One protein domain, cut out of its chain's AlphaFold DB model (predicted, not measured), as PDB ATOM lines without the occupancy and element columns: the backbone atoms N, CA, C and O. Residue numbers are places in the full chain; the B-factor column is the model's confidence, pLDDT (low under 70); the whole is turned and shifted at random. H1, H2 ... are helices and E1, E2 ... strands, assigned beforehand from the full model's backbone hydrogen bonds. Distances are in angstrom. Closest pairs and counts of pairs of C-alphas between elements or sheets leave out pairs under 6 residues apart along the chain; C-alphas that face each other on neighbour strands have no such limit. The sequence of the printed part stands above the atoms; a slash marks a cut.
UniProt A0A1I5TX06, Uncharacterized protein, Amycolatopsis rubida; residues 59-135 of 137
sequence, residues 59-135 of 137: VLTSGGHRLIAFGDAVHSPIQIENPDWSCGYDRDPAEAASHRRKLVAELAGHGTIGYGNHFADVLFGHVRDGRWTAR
ATOM      1  N   VAL A  59     -28.262 -20.327  15.470       64.69
ATOM      2  CA  VAL A  59     -29.243 -21.403  15.354       64.69
ATOM      3  C   VAL A  59     -28.498 -22.729  15.239       64.69
ATOM      4  O   VAL A  59     -27.764 -22.951  14.284       64.69
ATOM      5  N   LEU A  60     -28.686 -23.617  16.212       61.31
ATOM      6  CA  LEU A  60     -28.169 -24.982  16.186       61.31
ATOM      7  C   LEU A  60     -29.329 -25.938  15.925       61.31
ATOM      8  O   LEU A  60     -30.354 -25.853  16.598       61.31
ATOM      9  N   THR A  61     -29.170 -26.860  14.982       58.06
ATOM     10  CA  THR A  61     -30.172 -27.891  14.686       58.06
ATOM     11  C   THR A  61     -29.539 -29.269  14.719       58.06
ATOM     12  O   THR A  61     -28.537 -29.485  14.048       58.06
ATOM     13  N   SER A  62     -30.125 -30.205  15.464       54.75
ATOM     14  CA  SER A  62     -29.703 -31.611  15.472       54.75
ATOM     15  C   SER A  62     -30.886 -32.505  15.844       54.75
ATOM     16  O   SER A  62     -31.690 -32.147  16.706       54.75
ATOM     17  N   GLY A  63     -31.038 -33.644  15.162       58.47
ATOM     18  CA  GLY A  63     -32.056 -34.656  15.485       58.47
ATOM     19  C   GLY A  63     -33.506 -34.150  15.562       58.47
ATOM     20  O   GLY A  63     -34.284 -34.670  16.353       58.47
ATOM     21  N   GLY A  64     -33.873 -33.118  14.790       66.06
ATOM     22  CA  GLY A  64     -35.211 -32.502  14.825       66.06
ATOM     23  C   GLY A  64     -35.422 -31.457  15.931       66.06
ATOM     24  O   GLY A  64     -36.510 -30.890  16.035       66.06
ATOM     25  N   HIS A  65     -34.397 -31.164  16.730       60.78
ATOM     26  CA  HIS A  65     -34.401 -30.093  17.721       60.78
ATOM     27  C   HIS A  65     -33.659 -28.864  17.207       60.78
ATOM     28  O   HIS A  65     -32.690 -28.978  16.453       60.78
ATOM     29  N   ARG A  66     -34.104 -27.688  17.650       74.00
ATOM     30  CA  ARG A  66     -33.524 -26.389  17.307       74.00
ATOM     31  C   ARG A  66     -33.180 -25.628  18.586       74.00
ATOM     32  O   ARG A  66     -33.975 -25.608  19.517       74.00
ATOM     33  N   LEU A  67     -32.024 -24.980  18.638       76.94
ATOM     34  CA  LEU A  67     -31.618 -24.059  19.701       76.94
ATOM     35  C   LEU A  67     -31.275 -22.707  19.077       76.94
ATOM     36  O   LEU A  67     -30.463 -22.665  18.159       76.94
ATOM     37  N   ILE A  68     -31.854 -21.619  19.579       79.12
ATOM     38  CA  ILE A  68     -31.542 -20.249  19.172       79.12
ATOM     39  C   ILE A  68     -30.865 -19.525  20.335       79.12
ATOM     40  O   ILE A  68     -31.516 -19.203  21.326       79.12
ATOM     41  N   ALA A  69     -29.570 -19.245  20.227       78.81
ATOM     42  CA  ALA A  69     -28.859 -18.364  21.148       78.81
ATOM     43  C   ALA A  69     -28.901 -16.937  20.607       78.81
ATOM     44  O   ALA A  69     -28.254 -16.656  19.606       78.81
ATOM     45  N   PHE A  70     -29.651 -16.044  21.244       74.25
ATOM     46  CA  PHE A  70     -30.015 -14.751  20.645       74.25
ATOM     47  C   PHE A  70     -29.179 -13.551  21.120       74.25
ATOM     48  O   PHE A  70     -29.449 -12.412  20.743       74.25
ATOM     49  N   GLY A  71     -28.148 -13.789  21.933       77.69
ATOM     50  CA  GLY A  71     -27.224 -12.745  22.382       77.69
ATOM     51  C   GLY A  71     -27.946 -11.522  22.967       77.69
ATOM     52  O   GLY A  71     -28.916 -11.640  23.713       77.69
ATOM     53  N   ASP A  72     -27.507 -10.333  22.560       78.06
ATOM     54  CA  ASP A  72     -28.033  -9.053  23.056       78.06
ATOM     55  C   ASP A  72     -29.358  -8.626  22.389       78.06
ATOM     56  O   ASP A  72     -29.779  -7.482  22.540       78.06
ATOM     57  N   ALA A  73     -30.021  -9.489  21.609       76.81
ATOM     58  CA  ALA A  73     -31.308  -9.141  20.996       76.81
ATOM     59  C   ALA A  73     -32.416  -8.959  22.048       76.81
ATOM     60  O   ALA A  73     -33.341  -8.165  21.862       76.81
ATOM     61  N   VAL A  74     -32.307  -9.670  23.176       80.88
ATOM     62  CA  VAL A  74     -33.257  -9.617  24.289       80.88
ATOM     63  C   VAL A  74     -32.490  -9.643  25.609       80.88
ATOM     64  O   VAL A  74     -31.729 -10.568  25.878       80.88
ATOM     65  N   HIS A  75     -32.708  -8.639  26.455       83.38
ATOM     66  CA  HIS A  75     -31.990  -8.464  27.723       83.38
ATOM     67  C   HIS A  75     -32.796  -8.943  28.937       83.38
ATOM     68  O   HIS A  75     -32.233  -9.150  30.006       83.38
ATOM     69  N   SER A  76     -34.112  -9.116  28.792       83.81
ATOM     70  CA  SER A  76     -34.989  -9.619  29.852       83.81
ATOM     71  C   SER A  76     -36.151 -10.440  29.281       83.81
ATOM     72  O   SER A  76     -36.673 -10.070  28.228       83.81
ATOM     73  N   PRO A  77     -36.627 -11.494  29.976       86.69
ATOM     74  CA  PRO A  77     -37.795 -12.273  29.558       86.69
ATOM     75  C   PRO A  77     -39.032 -11.426  29.233       86.69
ATOM     76  O   PRO A  77     -39.782 -11.763  28.323       86.69
ATOM     77  N   ILE A  78     -39.221 -10.284  29.904       87.69
ATOM     78  CA  ILE A  78     -40.370  -9.401  29.651       87.69
ATOM     79  C   ILE A  78     -40.379  -8.804  28.236       87.69
ATOM     80  O   ILE A  78     -41.440  -8.446  27.731       87.69
ATOM     81  N   GLN A  79     -39.223  -8.722  27.572       87.44
ATOM     82  CA  GLN A  79     -39.116  -8.277  26.181       87.44
ATOM     83  C   GLN A  79     -39.536  -9.367  25.180       87.44
ATOM     84  O   GLN A  79     -39.781  -9.050  24.023       87.44
ATOM     85  N   ILE A  80     -39.658 -10.633  25.598       89.19
ATOM     86  CA  ILE A  80     -40.326 -11.672  24.795       89.19
ATOM     87  C   ILE A  80     -41.836 -11.411  24.772       89.19
ATOM     88  O   ILE A  80     -42.454 -11.473  23.713       89.19
ATOM     89  N   GLU A  81     -42.406 -11.052  25.928       92.88
ATOM     90  CA  GLU A  81     -43.826 -10.692  26.064       92.88
ATOM     91  C   GLU A  81     -44.138  -9.330  25.433       92.88
ATOM     92  O   GLU A  81     -45.240  -9.094  24.943       92.88
ATOM     93  N   ASN A  82     -43.151  -8.433  25.432       91.00
ATOM     94  CA  ASN A  82     -43.257  -7.067  24.939       91.00
ATOM     95  C   ASN A  82     -42.086  -6.748  23.990       91.00
ATOM     96  O   ASN A  82     -41.205  -5.957  24.344       91.00
ATOM     97  N   PRO A  83     -42.047  -7.325  22.773       87.31
ATOM     98  CA  PRO A  83     -40.930  -7.146  21.834       87.31
ATOM     99  C   PRO A  83     -40.739  -5.692  21.378       87.31
ATOM    100  O   PRO A  83     -39.680  -5.323  20.870       87.31
ATOM    101  N   ASP A  84     -41.723  -4.836  21.627       87.38
ATOM    102  CA  ASP A  84     -41.705  -3.413  21.293       87.38
ATOM    103  C   ASP A  84     -40.909  -2.585  22.310       87.38
ATOM    104  O   ASP A  84     -40.525  -1.447  22.032       87.38
ATOM    105  N   TRP A  85     -40.623  -3.146  23.487       88.06
ATOM    106  CA  TRP A  85     -39.923  -2.439  24.552       88.06
ATOM    107  C   TRP A  85     -38.428  -2.374  24.269       88.06
ATOM    108  O   TRP A  85     -37.727  -3.388  24.251       88.06
ATOM    109  N   SER A  86     -37.951  -1.152  24.055       76.44
ATOM    110  CA  SER A  86     -36.549  -0.882  23.753       76.44
ATOM    111  C   SER A  86     -35.686  -0.929  25.007       76.44
ATOM    112  O   SER A  86     -36.150  -0.618  26.105       76.44
ATOM    113  N   CYS A  87     -34.419  -1.292  24.840       70.25
ATOM    114  CA  CYS A  87     -33.419  -1.194  25.896       70.25
ATOM    115  C   CYS A  87     -32.452  -0.032  25.624       70.25
ATOM    116  O   CYS A  87     -32.302   0.408  24.487       70.25
ATOM    117  N   GLY A  88     -31.757   0.451  26.659       70.00
ATOM    118  CA  GLY A  88     -30.783   1.546  26.519       70.00
ATOM    119  C   GLY A  88     -29.579   1.228  25.619       70.00
ATOM    120  O   GLY A  88     -28.805   2.129  25.309       70.00
ATOM    121  N   TYR A  89     -29.421  -0.032  25.201       67.62
ATOM    122  CA  TYR A  89     -28.374  -0.493  24.289       67.62
ATOM    123  C   TYR A  89     -28.847  -0.608  22.830       67.62
ATOM    124  O   TYR A  89     -28.024  -0.862  21.947       67.62
ATOM    125  N   ASP A  90     -30.140  -0.390  22.555       69.12
ATOM    126  CA  ASP A  90     -30.682  -0.412  21.197       69.12
ATOM    127  C   ASP A  90     -30.162   0.812  20.426       69.12
ATOM    128  O   ASP A  90     -30.513   1.955  20.725       69.12
ATOM    129  N   ARG A  91     -29.318   0.582  19.413       68.88
ATOM    130  CA  ARG A  91     -28.826   1.663  18.540       68.88
ATOM    131  C   ARG A  91     -29.959   2.270  17.707       68.88
ATOM    132  O   ARG A  91     -29.994   3.485  17.533       68.88
ATOM    133  N   ASP A  92     -30.847   1.421  17.195       78.69
ATOM    134  CA  ASP A  92     -32.084   1.799  16.514       78.69
ATOM    135  C   ASP A  92     -33.256   1.052  17.184       78.69
ATOM    136  O   ASP A  92     -33.411  -0.157  16.990       78.69
ATOM    137  N   PRO A  93     -34.075   1.748  17.996       76.19
ATOM    138  CA  PRO A  93     -35.225   1.163  18.686       76.19
ATOM    139  C   PRO A  93     -36.248   0.482  17.765       76.19
ATOM    140  O   PRO A  93     -36.845  -0.532  18.137       76.19
ATOM    141  N   ALA A  94     -36.469   1.023  16.564       82.25
ATOM    142  CA  ALA A  94     -37.462   0.501  15.632       82.25
ATOM    143  C   ALA A  94     -36.953  -0.773  14.946       82.25
ATOM    144  O   ALA A  94     -37.694  -1.756  14.833       82.25
ATOM    145  N   GLU A  95     -35.681  -0.778  14.539       77.31
ATOM    146  CA  GLU A  95     -35.018  -1.966  13.998       77.31
ATOM    147  C   GLU A  95     -34.947  -3.079  15.052       77.31
ATOM    148  O   GLU A  95     -35.357  -4.210  14.779       77.31
ATOM    149  N   ALA A  96     -34.543  -2.750  16.284       76.50
ATOM    150  CA  ALA A  96     -34.453  -3.702  17.390       76.50
ATOM    151  C   ALA A  96     -35.818  -4.315  17.741       76.50
ATOM    152  O   ALA A  96     -35.933  -5.529  17.908       76.50
ATOM    153  N   ALA A  97     -36.888  -3.513  17.779       82.19
ATOM    154  CA  ALA A  97     -38.241  -4.026  17.992       82.19
ATOM    155  C   ALA A  97     -38.717  -4.926  16.838       82.19
ATOM    156  O   ALA A  97     -39.365  -5.948  17.059       82.19
ATOM    157  N   SER A  98     -38.412  -4.564  15.587       83.12
ATOM    158  CA  SER A  98     -38.723  -5.398  14.416       83.12
ATOM    159  C   SER A  98     -38.008  -6.749  14.488       83.12
ATOM    160  O   SER A  98     -38.617  -7.794  14.246       83.12
ATOM    161  N   HIS A  99     -36.736  -6.738  14.884       79.94
ATOM    162  CA  HIS A  99     -35.937  -7.941  15.071       79.94
ATOM    163  C   HIS A  99     -36.470  -8.808  16.215       79.94
ATOM    164  O   HIS A  99     -36.761  -9.981  15.982       79.94
ATOM    165  N   ARG A 100     -36.732  -8.238  17.398       87.31
ATOM    166  CA  ARG A 100     -37.309  -8.980  18.534       87.31
ATOM    167  C   ARG A 100     -38.625  -9.665  18.179       87.31
ATOM    168  O   ARG A 100     -38.808 -10.823  18.536       87.31
ATOM    169  N   ARG A 101     -39.522  -9.019  17.424       86.56
ATOM    170  CA  ARG A 101     -40.776  -9.661  16.973       86.56
ATOM    171  C   ARG A 101     -40.521 -10.904  16.119       86.56
ATOM    172  O   ARG A 101     -41.174 -11.924  16.324       86.56
ATOM    173  N   LYS A 102     -39.573 -10.829  15.178       84.81
ATOM    174  CA  LYS A 102     -39.189 -11.976  14.338       84.81
ATOM    175  C   LYS A 102     -38.582 -13.089  15.185       84.81
ATOM    176  O   LYS A 102     -38.998 -14.235  15.064       84.81
ATOM    177  N   LEU A 103     -37.677 -12.734  16.093       84.06
ATOM    178  CA  LEU A 103     -37.037 -13.677  16.999       84.06
ATOM    179  C   LEU A 103     -38.054 -14.410  17.886       84.06
ATOM    180  O   LEU A 103     -37.999 -15.629  18.004       84.06
ATOM    181  N   VAL A 104     -39.007 -13.689  18.483       89.69
ATOM    182  CA  VAL A 104     -40.072 -14.277  19.311       89.69
ATOM    183  C   VAL A 104     -40.920 -15.256  18.495       89.69
ATOM    184  O   VAL A 104     -41.228 -16.344  18.981       89.69
ATOM    185  N   ALA A 105     -41.249 -14.913  17.246       88.44
ATOM    186  CA  ALA A 105     -41.974 -15.813  16.351       88.44
ATOM    187  C   ALA A 105     -41.169 -17.085  16.029       88.44
ATOM    188  O   ALA A 105     -41.726 -18.181  16.010       88.44
ATOM    189  N   GLU A 106     -39.856 -16.963  15.825       84.75
ATOM    190  CA  GLU A 106     -38.978 -18.111  15.594       84.75
ATOM    191  C   GLU A 106     -38.816 -19.001  16.831       84.75
ATOM    192  O   GLU A 106     -38.843 -20.228  16.712       84.75
ATOM    193  N   LEU A 107     -38.679 -18.400  18.016       85.56
ATOM    194  CA  LEU A 107     -38.578 -19.102  19.296       85.56
ATOM    195  C   LEU A 107     -39.868 -19.845  19.674       85.56
ATOM    196  O   LEU A 107     -39.807 -20.827  20.414       85.56
ATOM    197  N   ALA A 108     -41.020 -19.393  19.171       91.62
ATOM    198  CA  ALA A 108     -42.305 -20.073  19.340       91.62
ATOM    199  C   ALA A 108     -42.451 -21.319  18.441       91.62
ATOM    200  O   ALA A 108     -43.419 -22.072  18.570       91.62
ATOM    201  N   GLY A 109     -41.502 -21.553  17.528       85.69
ATOM    202  CA  GLY A 109     -41.486 -22.718  16.654       85.69
ATOM    203  C   GLY A 109     -41.367 -24.040  17.420       85.69
ATOM    204  O   GLY A 109     -40.658 -24.152  18.423       85.69
ATOM    205  N   HIS A 110     -42.026 -25.085  16.916       80.25
ATOM    206  CA  HIS A 110     -41.969 -26.419  17.517       80.25
ATOM    207  C   HIS A 110     -40.521 -26.922  17.648       80.25
ATOM    208  O   HIS A 110     -39.712 -26.755  16.736       80.25
ATOM    209  N   GLY A 111     -40.191 -27.539  18.787       76.75
ATOM    210  CA  GLY A 111     -38.851 -28.079  19.045       76.75
ATOM    211  C   GLY A 111     -37.749 -27.024  19.193       76.75
ATOM    212  O   GLY A 111     -36.578 -27.399  19.234       76.75
ATOM    213  N   THR A 112     -38.103 -25.735  19.280       80.06
ATOM    214  CA  THR A 112     -37.143 -24.635  19.421       80.06
ATOM    215  C   THR A 112     -36.919 -24.289  20.889       80.06
ATOM    216  O   THR A 112     -37.856 -23.963  21.616       80.06
ATOM    217  N   ILE A 113     -35.670 -24.378  21.330       86.75
ATOM    218  CA  ILE A 113     -35.170 -23.901  22.620       86.75
ATOM    219  C   ILE A 113     -34.507 -22.543  22.373       86.75
ATOM    220  O   ILE A 113     -33.819 -22.364  21.375       86.75
ATOM    221  N   GLY A 114     -34.692 -21.583  23.267       84.56
ATOM    222  CA  GLY A 114     -33.926 -20.344  23.304       84.56
ATOM    223  C   GLY A 114     -32.785 -20.420  24.315       84.56
ATOM    224  O   GLY A 114     -32.907 -21.101  25.334       84.56
ATOM    225  N   TYR A 115     -31.714 -19.675  24.060       84.38
ATOM    226  CA  TYR A 115     -30.670 -19.354  25.027       84.38
ATOM    227  C   TYR A 115     -30.504 -17.835  25.130       84.38
ATOM    228  O   TYR A 115     -30.019 -17.193  24.194       84.38
ATOM    229  N   GLY A 116     -30.905 -17.278  26.273       81.31
ATOM    230  CA  GLY A 116     -30.742 -15.868  26.605       81.31
ATOM    231  C   GLY A 116     -29.621 -15.674  27.606       81.31
ATOM    232  O   GLY A 116     -29.813 -15.900  28.794       81.31
ATOM    233  N   ASN A 117     -28.457 -15.212  27.150       78.88
ATOM    234  CA  ASN A 117     -27.280 -14.996  28.003       78.88
ATOM    235  C   ASN A 117     -27.500 -13.943  29.104       78.88
ATOM    236  O   ASN A 117     -26.768 -13.943  30.090       78.88
ATOM    237  N   HIS A 118     -28.496 -13.069  28.942       80.88
ATOM    238  CA  HIS A 118     -28.881 -12.061  29.936       80.88
ATOM    239  C   HIS A 118     -30.014 -12.515  30.867       80.88
ATOM    240  O   HIS A 118     -30.381 -11.788  31.785       80.88
ATOM    241  N   PHE A 119     -30.576 -13.713  30.672       78.12
ATOM    242  CA  PHE A 119     -31.725 -14.209  31.439       78.12
ATOM    243  C   PHE A 119     -31.283 -14.914  32.730       78.12
ATOM    244  O   PHE A 119     -31.736 -16.016  33.013       78.12
ATOM    245  N   ALA A 120     -30.374 -14.282  33.479       76.25
ATOM    246  CA  ALA A 120     -29.873 -14.685  34.798       76.25
ATOM    247  C   ALA A 120     -29.895 -16.209  35.075       76.25
ATOM    248  O   ALA A 120     -29.063 -16.950  34.559       76.25
ATOM    249  N   ASP A 121     -30.831 -16.669  35.904       73.69
ATOM    250  CA  ASP A 121     -31.010 -18.046  36.372       73.69
ATOM    251  C   ASP A 121     -31.863 -18.925  35.436       73.69
ATOM    252  O   ASP A 121     -31.974 -20.134  35.641       73.69
ATOM    253  N   VAL A 122     -32.425 -18.350  34.371       76.50
ATOM    254  CA  VAL A 122     -33.336 -18.996  33.411       76.50
ATOM    255  C   VAL A 122     -32.838 -18.870  31.967       76.50
ATOM    256  O   VAL A 122     -33.597 -18.543  31.054       76.50
ATOM    257  N   LEU A 123     -31.548 -19.161  31.758       80.75
ATOM    258  CA  LEU A 123     -30.849 -18.992  30.475       80.75
ATOM    259  C   LEU A 123     -31.458 -19.802  29.325       80.75
ATOM    260  O   LEU A 123     -31.468 -19.327  28.193       80.75
ATOM    261  N   PHE A 124     -31.960 -21.009  29.596       85.56
ATOM    262  CA  PHE A 124     -32.581 -21.876  28.592       85.56
ATOM    263  C   PHE A 124     -34.092 -21.957  28.790       85.56
ATOM    264  O   PHE A 124     -34.580 -22.117  29.910       85.56
ATOM    265  N   GLY A 125     -34.841 -21.910  27.694       88.06
ATOM    266  CA  GLY A 125     -36.297 -21.917  27.763       88.06
ATOM    267  C   GLY A 125     -36.968 -22.046  26.411       88.06
ATOM    268  O   GLY A 125     -36.328 -22.267  25.388       88.06
ATOM    269  N   HIS A 126     -38.286 -21.940  26.422       90.62
ATOM    270  CA  HIS A 126     -39.131 -21.969  25.238       90.62
ATOM    271  C   HIS A 126     -40.028 -20.742  25.231       90.62
ATOM    272  O   HIS A 126     -40.382 -20.238  26.297       90.62
ATOM    273  N   VAL A 127     -40.460 -20.311  24.049       92.88
ATOM    274  CA  VAL A 127     -41.544 -19.333  23.954       92.88
ATOM    275  C   VAL A 127     -42.863 -20.073  23.782       92.88
ATOM    276  O   VAL A 127     -43.035 -20.834  22.833       92.88
ATOM    277  N   ARG A 128     -43.791 -19.871  24.720       90.69
ATOM    278  CA  ARG A 128     -45.150 -20.431  24.689       90.69
ATOM    279  C   ARG A 128     -46.152 -19.321  24.932       90.69
ATOM    280  O   ARG A 128     -45.990 -18.564  25.882       90.69
ATOM    281  N   ASP A 129     -47.145 -19.200  24.058       89.25
ATOM    282  CA  ASP A 129     -48.170 -18.149  24.132       89.25
ATOM    283  C   ASP A 129     -47.574 -16.732  24.275       89.25
ATOM    284  O   ASP A 129     -48.079 -15.891  25.013       89.25
ATOM    285  N   GLY A 130     -46.445 -16.483  23.595       87.88
ATOM    286  CA  GLY A 130     -45.718 -15.210  23.652       87.88
ATOM    287  C   GLY A 130     -44.916 -14.975  24.937       87.88
ATOM    288  O   GLY A 130     -44.417 -13.876  25.137       87.88
ATOM    289  N   ARG A 131     -44.767 -15.982  25.805       90.94
ATOM    290  CA  ARG A 131     -44.050 -15.884  27.083       90.94
ATOM    291  C   ARG A 131     -42.832 -16.785  27.139       90.94
ATOM    292  O   ARG A 131     -42.833 -17.870  26.563       90.94
ATOM    293  N   TRP A 132     -41.813 -16.355  27.881       91.12
ATOM    294  CA  TRP A 132     -40.660 -17.194  28.196       91.12
ATOM    295  C   TRP A 132     -41.007 -18.211  29.285       91.12
ATOM    296  O   TRP A 132     -41.384 -17.842  30.396       91.12
ATOM    297  N   THR A 133     -40.810 -19.487  28.983       91.19
ATOM    298  CA  THR A 133     -40.942 -20.588  29.936       91.19
ATOM    299  C   THR A 133     -39.579 -21.235  30.117       91.19
ATOM    300  O   THR A 133     -39.056 -21.849  29.183       91.19
ATOM    301  N   ALA A 134     -39.006 -21.107  31.314       85.38
ATOM    302  CA  ALA A 134     -37.722 -21.712  31.649       85.38
ATOM    303  C   ALA A 134     -37.768 -23.236  31.460       85.38
ATOM    304  O   ALA A 134     -38.747 -23.900  31.813       85.38
ATOM    305  N   ARG A 135     -36.693 -23.799  30.911       73.00
ATOM    306  CA  ARG A 135     -36.518 -25.244  30.812       73.00
ATOM    307  C   ARG A 135     -35.852 -25.729  32.096       73.00
ATOM    308  O   ARG A 135     -34.650 -25.558  32.268       73.00
TER     309      ARG A 135
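AT A GLANCE: This is residues 59 to 135 of the 137 residues of an uncharacterized protein of Amycolatopsis rubida (UniProt A0A1I5TX06). A strongly twisted sheet of five strands meets the long helix H2 only at that helix's last residues, 103 to 107, and the rest of H2 reaches away past the sheet. The turn of the hairpin E1 and E2 and the loop before H2 make the two ends of the long axis, with short H1 by E5 and H2. The 77 printed residues hold, in order, E1 E2 H1 H2 E3 E4 E5, mixed helices and strands; the mixed sheet runs E1 E2 E3 E4 E5. The whole is compact, radius of gyration of the C-alphas 11.8 A, yet elongated, spanning 37 by 24 by 21 A.

HOW THE PARTS SIT: E2, residues 65 to 69, and E3, residues 112 to 115, are parallel neighbours, with N 68 and O 113 2.8 A apart. E1, residues 59 to 62, forms an antiparallel hairpin with E2, N 60 to O 67 2.8 A. E3, E4, residues 124 to 128, and E5, residues 131 to 134, form a meander, each strand the antiparallel neighbour of the one before; N 114 to O 125 is 2.8 A and N 126 to O 133 2.9 A. H2, residues 93 to 107, only grazes the sheet; the closest C-alphas of H2 and E4, Leu 107 and Val 127, are 5.5 A apart. H1, residues 78 to 81, also only grazes it; C-alphas Glu 81 and Arg 131 of E5 are closest, 5.3 A. H1 only just touches H2, at residues 100 to 104 alone, with 3 pairs of C-alphas within 8 A, the closest Ile 80 and Val 104, 6.1 A. E2, H1 H2, E3 make a strand-helix-strand unit, parallel strands joined through helices, with a right-handed crossover. Every O i to N i+4 pair of H2 is within hydrogen-bond range; H1 is too short for one.

IN THESE COORDINATES: E1 begins at C-alpha 59, (-29.243, -21.403, 15.354). H2 spans 20.5 A, from C-alpha 93 at (-35.225, 1.163, 18.686). E2 spans 13.4 A and E4 13.2 A. E5 ends at C-alpha 134, (-37.722, -21.712, 31.649).

THE WHOLE: The C-alphas farthest apart, of Gly 63 and Gly 88, are 37.9 A apart. The printed part has no cut, and the link H1 to H2 is long. Residues 59 to 65 and 89 to 91 have pLDDT under 70.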